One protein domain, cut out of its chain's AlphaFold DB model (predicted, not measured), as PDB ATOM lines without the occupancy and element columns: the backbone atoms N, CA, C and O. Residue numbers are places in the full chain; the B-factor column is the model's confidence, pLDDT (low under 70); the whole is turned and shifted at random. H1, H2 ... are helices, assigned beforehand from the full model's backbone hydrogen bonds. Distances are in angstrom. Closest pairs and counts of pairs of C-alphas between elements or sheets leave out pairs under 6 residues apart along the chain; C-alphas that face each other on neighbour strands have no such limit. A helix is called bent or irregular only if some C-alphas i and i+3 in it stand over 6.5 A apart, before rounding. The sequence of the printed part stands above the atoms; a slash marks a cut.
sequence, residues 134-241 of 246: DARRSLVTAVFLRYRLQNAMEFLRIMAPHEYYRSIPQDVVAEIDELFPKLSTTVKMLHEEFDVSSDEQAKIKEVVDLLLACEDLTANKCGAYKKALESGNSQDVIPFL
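AT A GLANCE: This is residues 134 to 241 of the 246 residues of an uncharacterized protein of Steinernema glaseri (UniProt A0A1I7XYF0). Three helices, H6, H1 and H2, stand side by side in a bent row, each running opposite to the next, while H5 crosses H2 about perpendicular and reaches the H1 end at Arg 148 with its residues 208 to 212 alone, staying apart from H6. H3 packs across the first residues of H1, and H4 crosses H2 at a slant and reaches back to H3. The printed part has 108 residues with six named helices, in the order H1 to H6 along the chain, and no named strand; its class is all helix. The helix packing is mostly crossed, with 2 of 7 touching pairs at a shallow tilt. The whole is compact, with a radius of gyration of the C-alphas of 13.8 A, and rounded, with spans of 36 by 30 by 20 A.

HOW THE PARTS SIT: H1, residues 134 to 148, is the hub and touches four other helices. With residues 142 to 146 alone it touches H2, residues 154 to 166; the closest C-alphas, of Ala 142 and Pro 161, are 6.6 A apart. The two form a helical hairpin at a shallow tilt of 12 degrees, opposite ways. H3, residues 170 to 179, touches H1 at residues 134 to 139 alone, about perpendicular at 75 degrees, closest at the C-alphas of Ala 135 and Val 172, 5.2 A. H4, residues 183 to 192, touches H2 at a steep tilt of 53 degrees, opposite ways, with the C-alphas of His 162 and Val 187 closest at 6.0 A. H4 also touches H3, closest at the C-alphas of Asp 177 and Leu 183, 5.7 A; the steep tilt of 67 degrees is only just short of about perpendicular. H5, residues 198 to 212, touches H2 about perpendicular at 86 degrees, closest at the C-alphas of Ala 160 and Ile 204, 6.0 A. With residues 208 to 212 alone it touches H1, also at 86 degrees, closest at the C-alphas of Arg 148 and Leu 211, 6.7 A. H6, residues 222 to 231, touches H1 at a shallow tilt of 17 degrees, opposite ways, closest at the C-alphas of Arg 137 and Leu 229, 5.2 A. Among the pairs that are apart are H3 and H5, and H5 and H6. Every O i to N i+4 pair is within hydrogen-bond range in H1, H3, H4, H5 and H6; in H2 it is 7 of 9.

IN THESE COORDINATES: H1 begins at C-alpha 134, (72.735, 69.042, 75.846), and is 20.7 A long. H2 is 18.9 A long. H5 is 21.1 A long and ends at C-alpha 212, (61.076, 77.101, 68.592). H3, H4 and H6 have 10 residues each; H6 ends at C-alpha 231, (78.049, 75.405, 68.783).

THE WHOLE: The two C-alphas farthest apart, of Ser 197 and Gln 235, are 37.7 A apart. The printed part has no cut. The link from H5 to H6 is short, the other links are tight, and no link is long. The mean pLDDT of the printed part is 86.1, and residue 241 alone is under 70.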
ATOM      1  N   ASP A 134      74.183  69.017  75.656       97.75
ATOM      2  CA  ASP A 134      72.735  69.042  75.846       97.75
ATOM      3  C   ASP A 134      72.321  70.111  76.866       97.75
ATOM      4  O   ASP A 134      71.432  70.907  76.566       97.75
ATOM      5  N   ALA A 135      73.038  70.259  77.987       95.12
ATOM      6  CA  ALA A 135      72.826  71.364  78.928       95.12
ATOM      7  C   ALA A 135      73.044  72.741  78.288       95.12
ATOM      8  O   ALA A 135      72.220  73.646  78.455       95.12
ATOM      9  N   ARG A 136      74.104  72.905  77.487       90.69
ATOM     10  CA  ARG A 136      74.355  74.167  76.768       90.69
ATOM     11  C   ARG A 136      73.259  74.467  75.751       90.69
ATOM     12  O   ARG A 136      72.777  75.596  75.703       90.69
ATOM     13  N   ARG A 137      72.816  73.472  74.977       93.88
ATOM     14  CA  ARG A 137      71.682  73.608  74.044       93.88
ATOM     15  C   ARG A 137      70.403  73.988  74.771       93.88
ATOM     16  O   ARG A 137      69.706  74.892  74.320       93.88
ATOM     17  N   SER A 138      70.137  73.372  75.919       91.56
ATOM     18  CA  SER A 138      68.968  73.703  76.723       91.56
ATOM     19  C   SER A 138      68.978  75.152  77.207       91.56
ATOM     20  O   SER A 138      67.963  75.846  77.132       91.56
ATOM     21  N   LEU A 139      70.135  75.656  77.636       88.31
ATOM     22  CA  LEU A 139      70.285  77.061  78.010       88.31
ATOM     23  C   LEU A 139      70.140  78.005  76.807       88.31
ATOM     24  O   LEU A 139      69.478  79.036  76.923       88.31
ATOM     25  N   VAL A 140      70.694  77.650  75.641       87.31
ATOM     26  CA  VAL A 140      70.501  78.401  74.386       87.31
ATOM     27  C   VAL A 140      69.011  78.506  74.047       87.31
ATOM     28  O   VAL A 140      68.519  79.603  73.781       87.31
ATOM     29  N   THR A 141      68.275  77.394  74.097       90.12
ATOM     30  CA  THR A 141      66.827  77.372  73.857       90.12
ATOM     31  C   THR A 141      66.065  78.195  74.884       90.12
ATOM     32  O   THR A 141      65.195  78.966  74.490       90.12
ATOM     33  N   ALA A 142      66.403  78.113  76.174       86.56
ATOM     34  CA  ALA A 142      65.761  78.926  77.207       86.56
ATOM     35  C   ALA A 142      65.939  80.434  76.948       86.56
ATOM     36  O   ALA A 142      64.980  81.206  77.034       86.56
ATOM     37  N   VAL A 143      67.152  80.857  76.575       83.06
ATOM     38  CA  VAL A 143      67.455  82.255  76.235       83.06
ATOM     39  C   VAL A 143      66.710  82.684  74.965       83.06
ATOM     40  O   VAL A 143      66.099  83.755  74.940       83.06
ATOM     41  N   PHE A 144      66.699  81.848  73.926       85.62
ATOM     42  CA  PHE A 144      65.978  82.139  72.688       85.62
ATOM     43  C   PHE A 144      64.461  82.221  72.901       85.62
ATOM     44  O   PHE A 144      63.814  83.153  72.421       85.62
ATOM     45  N   LEU A 145      63.890  81.294  73.670       85.88
ATOM     46  CA  LEU A 145      62.475  81.294  74.029       85.88
ATOM     47  C   LEU A 145      62.107  82.580  74.773       85.88
ATOM     48  O   LEU A 145      61.105  83.219  74.452       85.88
ATOM     49  N   ARG A 146      62.955  83.025  75.709       83.19
ATOM     50  CA  ARG A 146      62.764  84.302  76.402       83.19
ATOM     51  C   ARG A 146      62.757  85.487  75.435       83.19
ATOM     52  O   ARG A 146      61.865  86.326  75.539       83.19
ATOM     53  N   TYR A 147      63.698  85.531  74.492       82.75
ATOM     54  CA  TYR A 147      63.738  86.547  73.436       82.75
ATOM     55  C   TYR A 147      62.438  86.562  72.616       82.75
ATOM     56  O   TYR A 147      61.846  87.617  72.388       82.75
ATOM     57  N   ARG A 148      61.932  85.387  72.227       86.12
ATOM     58  CA  ARG A 148      60.685  85.261  71.457       86.12
ATOM     59  C   ARG A 148      59.445  85.704  72.231       86.12
ATOM     60  O   ARG A 148      58.483  86.164  71.622       86.12
ATOM     61  N   LEU A 149      59.481  85.608  73.555       82.94
ATOM     62  CA  LEU A 149      58.377  85.960  74.445       82.94
ATOM     63  C   LEU A 149      58.405  87.415  74.932       82.94
ATOM     64  O   LEU A 149      57.511  87.802  75.679       82.94
ATOM     65  N   GLN A 150      59.380  88.241  74.534       78.00
ATOM     66  CA  GLN A 150      59.540  89.607  75.064       78.00
ATOM     67  C   GLN A 150      58.257  90.463  74.979       78.00
ATOM     68  O   GLN A 150      57.932  91.174  75.927       78.00
ATOM     69  N   ASN A 151      57.481  90.295  73.901       79.88
ATOM     70  CA  ASN A 151      56.231  91.020  73.637       79.88
ATOM     71  C   ASN A 151      54.969  90.170  73.882       79.88
ATOM     72  O   ASN A 151      53.873  90.564  73.489       79.88
ATOM     73  N   ALA A 152      55.110  88.980  74.472       82.38
ATOM     74  CA  ALA A 152      53.978  88.117  74.780       82.38
ATOM     75  C   ALA A 152      53.239  88.593  76.042       82.38
ATOM     76  O   ALA A 152      53.793  89.300  76.887       82.38
ATOM     77  N   MET A 153      51.988  88.149  76.199       83.75
ATOM     78  CA  MET A 153      51.234  88.355  77.438       83.75
ATOM     79  C   MET A 153      51.994  87.772  78.638       83.75
ATOM     80  O   MET A 153      52.674  86.752  78.513       83.75
ATOM     81  N   GLU A 154      51.857  88.398  79.809       81.44
ATOM     82  CA  GLU A 154      52.558  88.006  81.041       81.44
ATOM     83  C   GLU A 154      52.429  86.519  81.368       81.44
ATOM     84  O   GLU A 154      53.443  85.867  81.607       81.44
ATOM     85  N   PHE A 155      51.220  85.971  81.243       83.06
ATOM     86  CA  PHE A 155      50.961  84.544  81.409       83.06
ATOM     87  C   PHE A 155      51.911  83.667  80.574       83.06
ATOM     88  O   PHE A 155      52.576  82.786  81.112       83.06
ATOM     89  N   LEU A 156      52.064  83.946  79.275       83.38
ATOM     90  CA  LEU A 156      52.967  83.182  78.405       83.38
ATOM     91  C   LEU A 156      54.442  83.418  78.749       83.38
ATOM     92  O   LEU A 156      55.243  82.490  78.665       83.38
ATOM     93  N   ARG A 157      54.815  84.631  79.177       83.00
ATOM     94  CA  ARG A 157      56.193  84.947  79.601       83.00
ATOM     95  C   ARG A 157      56.638  84.165  80.838       83.00
ATOM     96  O   ARG A 157      57.846  83.998  81.018       83.00
ATOM     97  N   ILE A 158      55.690  83.724  81.663       80.56
ATOM     98  CA  ILE A 158      55.920  82.900  82.854       80.56
ATOM     99  C   ILE A 158      55.826  81.413  82.502       80.56
ATOM    100  O   ILE A 158      56.751  80.648  82.776       80.56
ATOM    101  N   MET A 159      54.734  81.017  81.851       84.62
ATOM    102  CA  MET A 159      54.384  79.610  81.682       84.62
ATOM    103  C   MET A 159      55.186  78.896  80.596       84.62
ATOM    104  O   MET A 159      55.543  77.736  80.777       84.62
ATOM    105  N   ALA A 160      55.513  79.560  79.484       87.31
ATOM    106  CA  ALA A 160      56.250  78.913  78.399       87.31
ATOM    107  C   ALA A 160      57.688  78.512  78.804       87.31
ATOM    108  O   ALA A 160      58.073  77.376  78.528       87.31
ATOM    109  N   PRO A 161      58.481  79.350  79.509       84.44
ATOM    110  CA  PRO A 161      59.770  78.919  80.051       84.44
ATOM    111  C   PRO A 161      59.657  77.772  81.059       84.44
ATOM    112  O   PRO A 161      60.514  76.893  81.057       84.44
ATOM    113  N   HIS A 162      58.611  77.761  81.895       85.88
ATOM    114  CA  HIS A 162      58.361  76.658  82.825       85.88
ATOM    115  C   HIS A 162      58.078  75.345  82.082       85.88
ATOM    116  O   HIS A 162      58.710  74.329  82.372       85.88
ATOM    117  N   GLU A 163      57.168  75.371  81.104       89.38
ATOM    118  CA  GLU A 163      56.811  74.188  80.317       89.38
ATOM    119  C   GLU A 163      58.019  73.648  79.547       89.38
ATOM    120  O   GLU A 163      58.301  72.449  79.574       89.38
ATOM    121  N   TYR A 164      58.806  74.546  78.949       89.50
ATOM    122  CA  TYR A 164      60.071  74.174  78.335       89.50
ATOM    123  C   TYR A 164      61.012  73.502  79.344       89.50
ATOM    124  O   TYR A 164      61.515  72.411  79.082       89.50
ATOM    125  N   TYR A 165      61.214  74.105  80.516       89.00
ATOM    126  CA  TYR A 165      62.117  73.572  81.536       89.00
ATOM    127  C   TYR A 165      61.699  72.179  82.025       89.00
ATOM    128  O   TYR A 165      62.546  71.311  82.223       89.00
ATOM    129  N   ARG A 166      60.391  71.928  82.157       89.62
ATOM    130  CA  ARG A 166      59.842  70.614  82.525       89.62
ATOM    131  C   ARG A 166      60.143  69.528  81.485       89.62
ATOM    132  O   ARG A 166      60.213  68.355  81.847       89.62
ATOM    133  N   SER A 167      60.311  69.903  80.218       92.88
ATOM    134  CA  SER A 167      60.653  68.968  79.139       92.88
ATOM    135  C   SER A 167      62.133  68.555  79.117       92.88
ATOM    136  O   SER A 167      62.484  67.599  78.425       92.88
ATOM    137  N   ILE A 168      62.997  69.243  79.873       94.81
ATOM    138  CA  ILE A 168      64.436  68.964  79.923       94.81
ATOM    139  C   ILE A 168      64.697  67.691  80.759       94.81
ATOM    140  O   ILE A 168      64.129  67.549  81.848       94.81
ATOM    141  N   PRO A 169      65.568  66.768  80.300       97.19
ATOM    142  CA  PRO A 169      66.000  65.616  81.095       97.19
ATOM    143  C   PRO A 169      66.556  66.011  82.475       97.19
ATOM    144  O   PRO A 169      67.197  67.048  82.628       97.19
ATOM    145  N   GLN A 170      66.308  65.196  83.504       95.31
ATOM    146  CA  GLN A 170      66.652  65.552  84.893       95.31
ATOM    147  C   GLN A 170      68.161  65.668  85.145       95.31
ATOM    148  O   GLN A 170      68.586  66.496  85.946       95.31
ATOM    149  N   ASP A 171      68.966  64.858  84.468       96.94
ATOM    150  CA  ASP A 171      70.428  64.940  84.480       96.94
ATOM    151  C   ASP A 171      70.919  66.264  83.877       96.94
ATOM    152  O   ASP A 171      71.739  66.951  84.482       96.94
ATOM    153  N   VAL A 172      70.321  66.688  82.762       96.81
ATOM    154  CA  VAL A 172      70.603  67.987  82.134       96.81
ATOM    155  C   VAL A 172      70.171  69.153  83.038       96.81
ATOM    156  O   VAL A 172      70.893  70.142  83.174       96.81
ATOM    157  N   VAL A 173      69.017  69.038  83.703       93.56
ATOM    158  CA  VAL A 173      68.553  70.010  84.711       93.56
ATOM    159  C   VAL A 173      69.543  70.131  85.870       93.56
ATOM    160  O   VAL A 173      69.830  71.248  86.299       93.56
ATOM    161  N   ALA A 174      70.089  69.014  86.358       94.31
ATOM    162  CA  ALA A 174      71.065  69.025  87.442       94.31
ATOM    163  C   ALA A 174      72.343  69.786  87.050       94.31
ATOM    164  O   ALA A 174      72.803  70.624  87.823       94.31
ATOM    165  N   GLU A 175      72.864  69.578  85.835       94.44
ATOM    166  CA  GLU A 175      74.005  70.346  85.311       94.44
ATOM    167  C   GLU A 175      73.703  71.853  85.224       94.44
ATOM    168  O   GLU A 175      74.518  72.699  85.604       94.44
ATOM    169  N   ILE A 176      72.507  72.214  84.755       88.88
ATOM    170  CA  ILE A 176      72.066  73.613  84.683       88.88
ATOM    171  C   ILE A 176      71.978  74.241  86.084       88.88
ATOM    172  O   ILE A 176      72.389  75.390  86.265       88.88
ATOM    173  N   ASP A 177      71.470  73.503  87.070       89.00
ATOM    174  CA  ASP A 177      71.367  73.952  88.460       89.00
ATOM    175  C   ASP A 177      72.736  74.134  89.124       89.00
ATOM    176  O   ASP A 177      72.872  74.965  90.027       89.00
ATOM    177  N   GLU A 178      73.771  73.416  88.677       90.06
ATOM    178  CA  GLU A 178      75.132  73.731  89.100       90.06
ATOM    179  C   GLU A 178      75.485  75.152  88.663       90.06
ATOM    180  O   GLU A 178      75.977  75.937  89.479       90.06
ATOM    181  N   LEU A 179      75.212  75.514  87.404       84.44
ATOM    182  CA  LEU A 179      75.511  76.838  86.850       84.44
ATOM    183  C   LEU A 179      74.672  77.956  87.493       84.44
ATOM    184  O   LEU A 179      75.238  78.991  87.869       84.44
ATOM    185  N   PHE A 180      73.371  77.720  87.661       83.88
ATOM    186  CA  PHE A 180      72.384  78.633  88.243       83.88
ATOM    187  C   PHE A 180      71.768  78.003  89.502       83.88
ATOM    188  O   PHE A 180      70.761  77.297  89.405       83.88
ATOM    189  N   PRO A 181      72.346  78.248  90.693       80.56
ATOM    190  CA  PRO A 181      71.950  77.543  91.907       80.56
ATOM    191  C   PRO A 181      70.457  77.689  92.176       80.56
ATOM    192  O   PRO A 181      70.021  78.811  92.370       80.56
ATOM    193  N   LYS A 182      69.725  76.569  92.258       77.31
ATOM    194  CA  LYS A 182      68.272  76.463  92.523       77.31
ATOM    195  C   LYS A 182      67.326  76.947  91.416       77.31
ATOM    196  O   LYS A 182      66.133  77.101  91.692       77.31
ATOM    197  N   LEU A 183      67.794  77.078  90.173       81.00
ATOM    198  CA  LEU A 183      66.925  77.405  89.039       81.00
ATOM    199  C   LEU A 183      65.714  76.466  88.947       81.00
ATOM    200  O   LEU A 183      64.589  76.954  88.855       81.00
ATOM    201  N   SER A 184      65.904  75.151  89.072       82.69
ATOM    202  CA  SER A 184      64.800  74.180  89.031       82.69
ATOM    203  C   SER A 184      63.751  74.404  90.119       82.69
ATOM    204  O   SER A 184      62.551  74.296  89.873       82.69
ATOM    205  N   THR A 185      64.190  74.729  91.336       81.94
ATOM    206  CA  THR A 185      63.303  74.983  92.476       81.94
ATOM    207  C   THR A 185      62.514  76.258  92.243       81.94
ATOM    208  O   THR A 185      61.308  76.302  92.469       81.94
ATOM    209  N   THR A 186      63.186  77.290  91.749       76.38
ATOM    210  CA  THR A 186      62.556  78.568  91.472       76.38
ATOM    211  C   THR A 186      61.548  78.481  90.324       76.38
ATOM    212  O   THR A 186      60.460  79.043  90.430       76.38
ATOM    213  N   VAL A 187      61.864  77.736  89.264       77.00
ATOM    214  CA  VAL A 187      60.930  77.471  88.162       77.00
ATOM    215  C   VAL A 187      59.683  76.738  88.671       77.00
ATOM    216  O   VAL A 187      58.575  77.137  88.325       77.00
ATOM    217  N   LYS A 188      59.835  75.739  89.553       77.12
ATOM    218  CA  LYS A 188      58.700  75.028  90.175       77.12
ATOM    219  C   LYS A 188      57.815  75.950  91.016       77.12
ATOM    220  O   LYS A 188      56.601  75.927  90.852       77.12
ATOM    221  N   MET A 189      58.413  76.788  91.865       74.31
ATOM    222  CA  MET A 189      57.664  77.720  92.719       74.31
ATOM    223  C   MET A 189      56.813  78.698  91.905       74.31
ATOM    224  O   MET A 189      55.676  78.960  92.271       74.31
ATOM    225  N   LEU A 190      57.339  79.206  90.784       70.19
ATOM    226  CA  LEU A 190      56.573  80.100  89.913       70.19
ATOM    227  C   LEU A 190      55.341  79.426  89.312       70.19
ATOM    228  O   LEU A 190      54.353  80.101  89.068       70.19
ATOM    229  N   HIS A 191      55.391  78.121  89.051       71.25
ATOM    230  CA  HIS A 191      54.259  77.399  88.484       71.25
ATOM    231  C   HIS A 191      53.159  77.119  89.501       71.25
ATOM    232  O   HIS A 191      51.992  77.208  89.145       71.25
ATOM    233  N   GLU A 192      53.514  76.834  90.756       73.88
ATOM    234  CA  GLU A 192      52.540  76.599  91.835       73.88
ATOM    235  C   GLU A 192      51.629  77.813  92.092       73.88
ATOM    236  O   GLU A 192      50.545  77.667  92.655       73.88
ATOM    237  N   GLU A 193      52.030  79.007  91.646       71.25
ATOM    238  CA  GLU A 193      51.207  80.218  91.699       71.25
ATOM    239  C   GLU A 193      50.108  80.263  90.619       71.25
ATOM    240  O   GLU A 193      49.172  81.056  90.738       71.25
ATOM    241  N   PHE A 194      50.181  79.410  89.590       74.06
ATOM    242  CA  PHE A 194      49.210  79.339  88.500       74.06
ATOM    243  C   PHE A 194      48.495  77.983  88.500       74.06
ATOM    244  O   PHE A 194      49.076  76.951  88.171       74.06
ATOM    245  N   ASP A 195      47.196  77.992  88.801       78.19
ATOM    246  CA  ASP A 195      46.322  76.827  88.635       78.19
ATOM    247  C   ASP A 195      45.995  76.637  87.143       78.19
ATOM    248  O   ASP A 195      45.001  77.153  86.634       78.19
ATOM    249  N   VAL A 196      46.908  75.992  86.407       82.38
ATOM    250  CA  VAL A 196      46.800  75.791  84.952       82.38
ATOM    251  C   VAL A 196      46.291  74.388  84.654       82.38
ATOM    252  O   VAL A 196      46.958  73.399  84.973       82.38
ATOM    253  N   SER A 197      45.145  74.301  83.978       87.44
ATOM    254  CA  SER A 197      44.542  73.026  83.578       87.44
ATOM    255  C   SER A 197      45.410  72.257  82.571       87.44
ATOM    256  O   SER A 197      46.215  72.838  81.842       87.44
ATOM    257  N   SER A 198      45.222  70.938  82.469       87.94
ATOM    258  CA  SER A 198      45.954  70.102  81.503       87.94
ATOM    259  C   SER A 198      45.770  70.559  80.048       87.94
ATOM    260  O   SER A 198      46.719  70.512  79.266       87.94
ATOM    261  N   ASP A 199      44.578  71.043  79.688       90.81
ATOM    262  CA  ASP A 199      44.289  71.546  78.339       90.81
ATOM    263  C   ASP A 199      45.045  72.849  78.047       90.81
ATOM    264  O   ASP A 199      45.519  73.077  76.933       90.81
ATOM    265  N   GLU A 200      45.184  73.722  79.046       89.50
ATOM    266  CA  GLU A 200      45.983  74.942  78.927       89.50
ATOM    267  C   GLU A 200      47.478  74.633  78.870       89.50
ATOM    268  O   GLU A 200      48.185  75.245  78.069       89.50
ATOM    269  N   GLN A 201      47.957  73.651  79.640       87.75
ATOM    270  CA  GLN A 201      49.341  73.172  79.554       87.75
ATOM    271  C   GLN A 201      49.661  72.655  78.146       87.75
ATOM    272  O   GLN A 201      50.683  73.032  77.572       87.75
ATOM    273  N   ALA A 202      48.760  71.873  77.540       91.75
ATOM    274  CA  ALA A 202      48.919  71.400  76.165       91.75
ATOM    275  C   ALA A 202      49.016  72.564  75.160       91.75
ATOM    276  O   ALA A 202      49.915  72.577  74.322       91.75
ATOM    277  N   LYS A 203      48.166  73.590  75.298       93.19
ATOM    278  CA  LYS A 203      48.229  74.801  74.456       93.19
ATOM    279  C   LYS A 203      49.533  75.576  74.643       93.19
ATOM    280  O   LYS A 203      50.099  76.063  73.670       93.19
ATOM    281  N   ILE A 204      50.022  75.709  75.878       92.38
ATOM    282  CA  ILE A 204      51.308  76.368  76.151       92.38
ATOM    283  C   ILE A 204      52.443  75.602  75.474       92.38
ATOM    284  O   ILE A 204      53.301  76.224  74.850       92.38
ATOM    285  N   LYS A 205      52.427  74.269  75.551       93.44
ATOM    286  CA  LYS A 205      53.412  73.420  74.885       93.44
ATOM    287  C   LYS A 205      53.395  73.610  73.366       93.44
ATOM    288  O   LYS A 205      54.449  73.840  72.784       93.44
ATOM    289  N   GLU A 206      52.219  73.618  72.741       94.31
ATOM    290  CA  GLU A 206      52.085  73.907  71.304       94.31
ATOM    291  C   GLU A 206      52.650  75.289  70.940       94.31
ATOM    292  O   GLU A 206      53.351  75.438  69.939       94.31
ATOM    293  N   VAL A 207      52.405  76.305  71.774       93.12
ATOM    294  CA  VAL A 207      52.989  77.642  71.589       93.12
ATOM    295  C   VAL A 207      54.513  77.603  71.706       93.12
ATOM    296  O   VAL A 207      55.191  78.227  70.891       93.12
ATOM    297  N   VAL A 208      55.074  76.882  72.681       92.88
ATOM    298  CA  VAL A 208      56.529  76.705  72.814       92.88
ATOM    299  C   VAL A 208      57.104  76.066  71.550       92.88
ATOM    300  O   VAL A 208      58.047  76.613  70.977       92.88
ATOM    301  N   ASP A 209      56.502  74.980  71.067       94.06
ATOM    302  CA  ASP A 209      56.951  74.275  69.865       94.06
ATOM    303  C   ASP A 209      56.924  75.200  68.633       94.06
ATOM    304  O   ASP A 209      57.911  75.294  67.897       94.06
ATOM    305  N   LEU A 210      55.852  75.983  68.458       92.12
ATOM    306  CA  LEU A 210      55.732  76.983  67.387       92.12
ATOM    307  C   LEU A 210      56.792  78.090  67.481       92.12
ATOM    308  O   LEU A 210      57.344  78.530  66.467       92.12
ATOM    309  N   LEU A 211      57.102  78.564  68.690       90.69
ATOM    310  CA  LEU A 211      58.138  79.577  68.889       90.69
ATOM    311  C   LEU A 211      59.532  79.030  68.557       90.69
ATOM    312  O   LEU A 211      60.369  79.782  68.049       90.69
ATOM    313  N   LEU A 212      59.777  77.742  68.795       92.50
ATOM    314  CA  LEU A 212      61.076  77.101  68.592       92.50
ATOM    315  C   LEU A 212      61.282  76.502  67.191       92.50
ATOM    316  O   LEU A 212      62.432  76.280  66.813       92.50
ATOM    317  N   ALA A 213      60.217  76.298  66.406       91.12
ATOM    318  CA  ALA A 213      60.265  75.631  65.098       91.12
ATOM    319  C   ALA A 213      61.269  76.252  64.102       91.12
ATOM    320  O   ALA A 213      61.932  75.530  63.358       91.12
ATOM    321  N   CYS A 214      61.428  77.582  64.113       89.81
ATOM    322  CA  CYS A 214      62.419  78.313  63.311       89.81
ATOM    323  C   CYS A 214      62.529  77.848  61.841       89.81
ATOM    324  O   CYS A 214      63.610  77.496  61.348       89.81
ATOM    325  N   GLU A 215      61.384  77.845  61.154       86.88
ATOM    326  CA  GLU A 215      61.247  77.437  59.751       86.88
ATOM    327  C   GLU A 215      61.929  78.426  58.791       86.88
ATOM    328  O   GLU A 215      62.651  78.010  57.886       86.88
ATOM    329  N   ASP A 216      61.789  79.733  59.039       82.75
ATOM    330  CA  ASP A 216      62.504  80.795  58.323       82.75
ATOM    331  C   ASP A 216      63.747  81.234  59.111       82.75
ATOM    332  O   ASP A 216      63.647  81.802  60.199       82.75
ATOM    333  N   LEU A 217      64.935  80.987  58.548       82.00
ATOM    334  CA  LEU A 217      66.220  81.335  59.167       82.00
ATOM    335  C   LEU A 217      66.475  82.846  59.241       82.00
ATOM    336  O   LEU A 217      67.272  83.288  60.073       82.00
ATOM    337  N   THR A 218      65.840  83.628  58.371       80.56
ATOM    338  CA  THR A 218      66.026  85.081  58.286       80.56
ATOM    339  C   THR A 218      65.106  85.836  59.243       80.56
ATOM    340  O   THR A 218      65.434  86.942  59.676       80.56
ATOM    341  N   ALA A 219      63.999  85.215  59.654       83.94
ATOM    342  CA  ALA A 219      63.073  85.769  60.629       83.94
ATOM    343  C   ALA A 219      63.533  85.518  62.073       83.94
ATOM    344  O   ALA A 219      64.151  84.503  62.394       83.94
ATOM    345  N   ASN A 220      63.185  86.440  62.978       84.12
ATOM    346  CA  ASN A 220      63.260  86.252  64.435       84.12
ATOM    347  C   ASN A 220      64.605  85.710  64.959       84.12
ATOM    348  O   ASN A 220      64.630  84.957  65.930       84.12
ATOM    349  N   LYS A 221      65.720  86.063  64.306       89.19
ATOM    350  CA  LYS A 221      67.076  85.584  64.636       89.19
ATOM    351  C   LYS A 221      67.216  84.045  64.624       89.19
ATOM    352  O   LYS A 221      68.121  83.510  65.262       89.19
ATOM    353  N   CYS A 222      66.378  83.327  63.876       92.56
ATOM    354  CA  CYS A 222      66.384  81.863  63.827       92.56
ATOM    355  C   CYS A 222      67.696  81.266  63.290       92.56
ATOM    356  O   CYS A 222      68.150  80.243  63.799       92.56
ATOM    357  N   GLY A 223      68.356  81.910  62.322       92.88
ATOM    358  CA  GLY A 223      69.687  81.499  61.864       92.88
ATOM    359  C   GLY A 223      70.746  81.577  62.970       92.88
ATOM    360  O   GLY A 223      71.536  80.650  63.138       92.88
ATOM    361  N   ALA A 224      70.714  82.637  63.788       91.25
ATOM    362  CA  ALA A 224      71.586  82.750  64.955       91.25
ATOM    363  C   ALA A 224      71.260  81.671  65.999       91.25
ATOM    364  O   ALA A 224      72.169  81.119  66.609       91.25
ATOM    365  N   TYR A 225      69.975  81.344  66.184       93.56
ATOM    366  CA  TYR A 225      69.547  80.330  67.150       93.56
ATOM    367  C   TYR A 225      70.052  78.941  66.763       93.56
ATOM    368  O   TYR A 225      70.652  78.262  67.593       93.56
ATOM    369  N   LYS A 226      69.904  78.548  65.490       94.88
ATOM    370  CA  LYS A 226      70.443  77.269  65.001       94.88
ATOM    371  C   LYS A 226      71.962  77.202  65.146       94.88
ATOM    372  O   LYS A 226      72.466  76.216  65.672       94.88
ATOM    373  N   LYS A 227      72.677  78.280  64.807       94.38
ATOM    374  CA  LYS A 227      74.128  78.365  65.032       94.38
ATOM    375  C   LYS A 227      74.492  78.174  66.512       94.38
ATOM    376  O   LYS A 227      75.405  77.414  66.821       94.38
ATOM    377  N   ALA A 228      73.772  78.828  67.423       89.50
ATOM    378  CA  ALA A 228      74.008  78.712  68.861       89.50
ATOM    379  C   ALA A 228      73.706  77.298  69.398       89.50
ATOM    380  O   ALA A 228      74.422  76.812  70.271       89.50
ATOM    381  N   LEU A 229      72.690  76.610  68.863       94.31
ATOM    382  CA  LEU A 229      72.400  75.208  69.195       94.31
ATOM    383  C   LEU A 229      73.491  74.248  68.709       94.31
ATOM    384  O   LEU A 229      73.801  73.258  69.375       94.31
ATOM    385  N   GLU A 230      74.050  74.509  67.531       95.69
ATOM    386  CA  GLU A 230      75.128  73.702  66.963       95.69
ATOM    387  C   GLU A 230      76.423  73.868  67.760       95.69
ATOM    388  O   GLU A 230      77.066  72.872  68.094       95.69
ATOM    389  N   SER A 231      76.790  75.107  68.097       91.38
ATOM    390  CA  SER A 231      78.049  75.405  68.783       91.38
ATOM    391  C   SER A 231      77.995  75.170  70.294       91.38
ATOM    392  O   SER A 231      79.012  74.833  70.906       91.38
ATOM    393  N   GLY A 232      76.835  75.404  70.919       81.44
ATOM    394  CA  GLY A 232      76.690  75.484  72.373       81.44
ATOM    395  C   GLY A 232      77.524  76.605  73.013       81.44
ATOM    396  O   GLY A 232      77.729  76.595  74.225       81.44
ATOM    397  N   ASN A 233      78.060  77.547  72.232       79.75
ATOM    398  CA  ASN A 233      78.969  78.580  72.726       79.75
ATOM    399  C   ASN A 233      78.186  79.720  73.398       79.75
ATOM    400  O   ASN A 233      77.243  80.259  72.815       79.75
ATOM    401  N   SER A 234      78.603  80.145  74.595       75.69
ATOM    402  CA  SER A 234      77.940  81.239  75.320       75.69
ATOM    403  C   SER A 234      77.987  82.585  74.579       75.69
ATOM    404  O   SER A 234      77.185  83.468  74.846       75.69
ATOM    405  N   GLN A 235      78.928  82.788  73.657       75.81
ATOM    406  CA  GLN A 235      79.007  84.012  72.851       75.81
ATOM    407  C   GLN A 235      77.936  84.047  71.755       75.81
ATOM    408  O   GLN A 235      77.436  85.115  71.409       75.81
ATOM    409  N   ASP A 236      77.524  82.884  71.244       78.81
ATOM    410  CA  ASP A 236      76.495  82.808  70.205       78.81
ATOM    411  C   ASP A 236      75.086  83.115  70.749       78.81
ATOM    412  O   ASP A 236      74.166  83.326  69.960       78.81
ATOM    413  N   VAL A 237      74.908  83.215  72.078       76.50
ATOM    414  CA  VAL A 237      73.633  83.642  72.684       76.50
ATOM    415  C   VAL A 237      73.476  85.157  72.803       76.50
ATOM    416  O   VAL A 237      72.353  85.628  72.984       76.50
ATOM    417  N   ILE A 238      74.558  85.931  72.658       73.00
ATOM    418  CA  ILE A 238      74.547  87.402  72.770       73.00
ATOM    419  C   ILE A 238      73.453  88.067  71.920       73.00
ATOM    420  O   ILE A 238      72.770  88.954  72.439       73.00
ATOM    421  N   PRO A 239      73.190  87.645  70.665       77.69
ATOM    422  CA  PRO A 239      72.141  88.248  69.851       77.69
ATOM    423  C   PRO A 239      70.743  88.188  70.478       77.69
ATOM    424  O   PRO A 239      69.899  89.014  70.137       77.69
ATOM    425  N   PHE A 240      70.468  87.241  71.375       75.50
ATOM    426  CA  PHE A 240      69.173  87.099  72.056       75.50
ATOM    427  C   PHE A 240      69.092  87.914  73.348       75.50
ATOM    428  O   PHE A 240      68.037  87.966  73.975       75.50
ATOM    429  N   LEU A 241      70.201  88.545  73.742       68.31
ATOM    430  CA  LEU A 241      70.280  89.386  74.929       68.31
ATOM    431  C   LEU A 241      69.893  90.845  74.665       68.31
ATOM    432  O   LEU A 241      69.672  91.596  75.606       68.31
TER     433      LEU A 241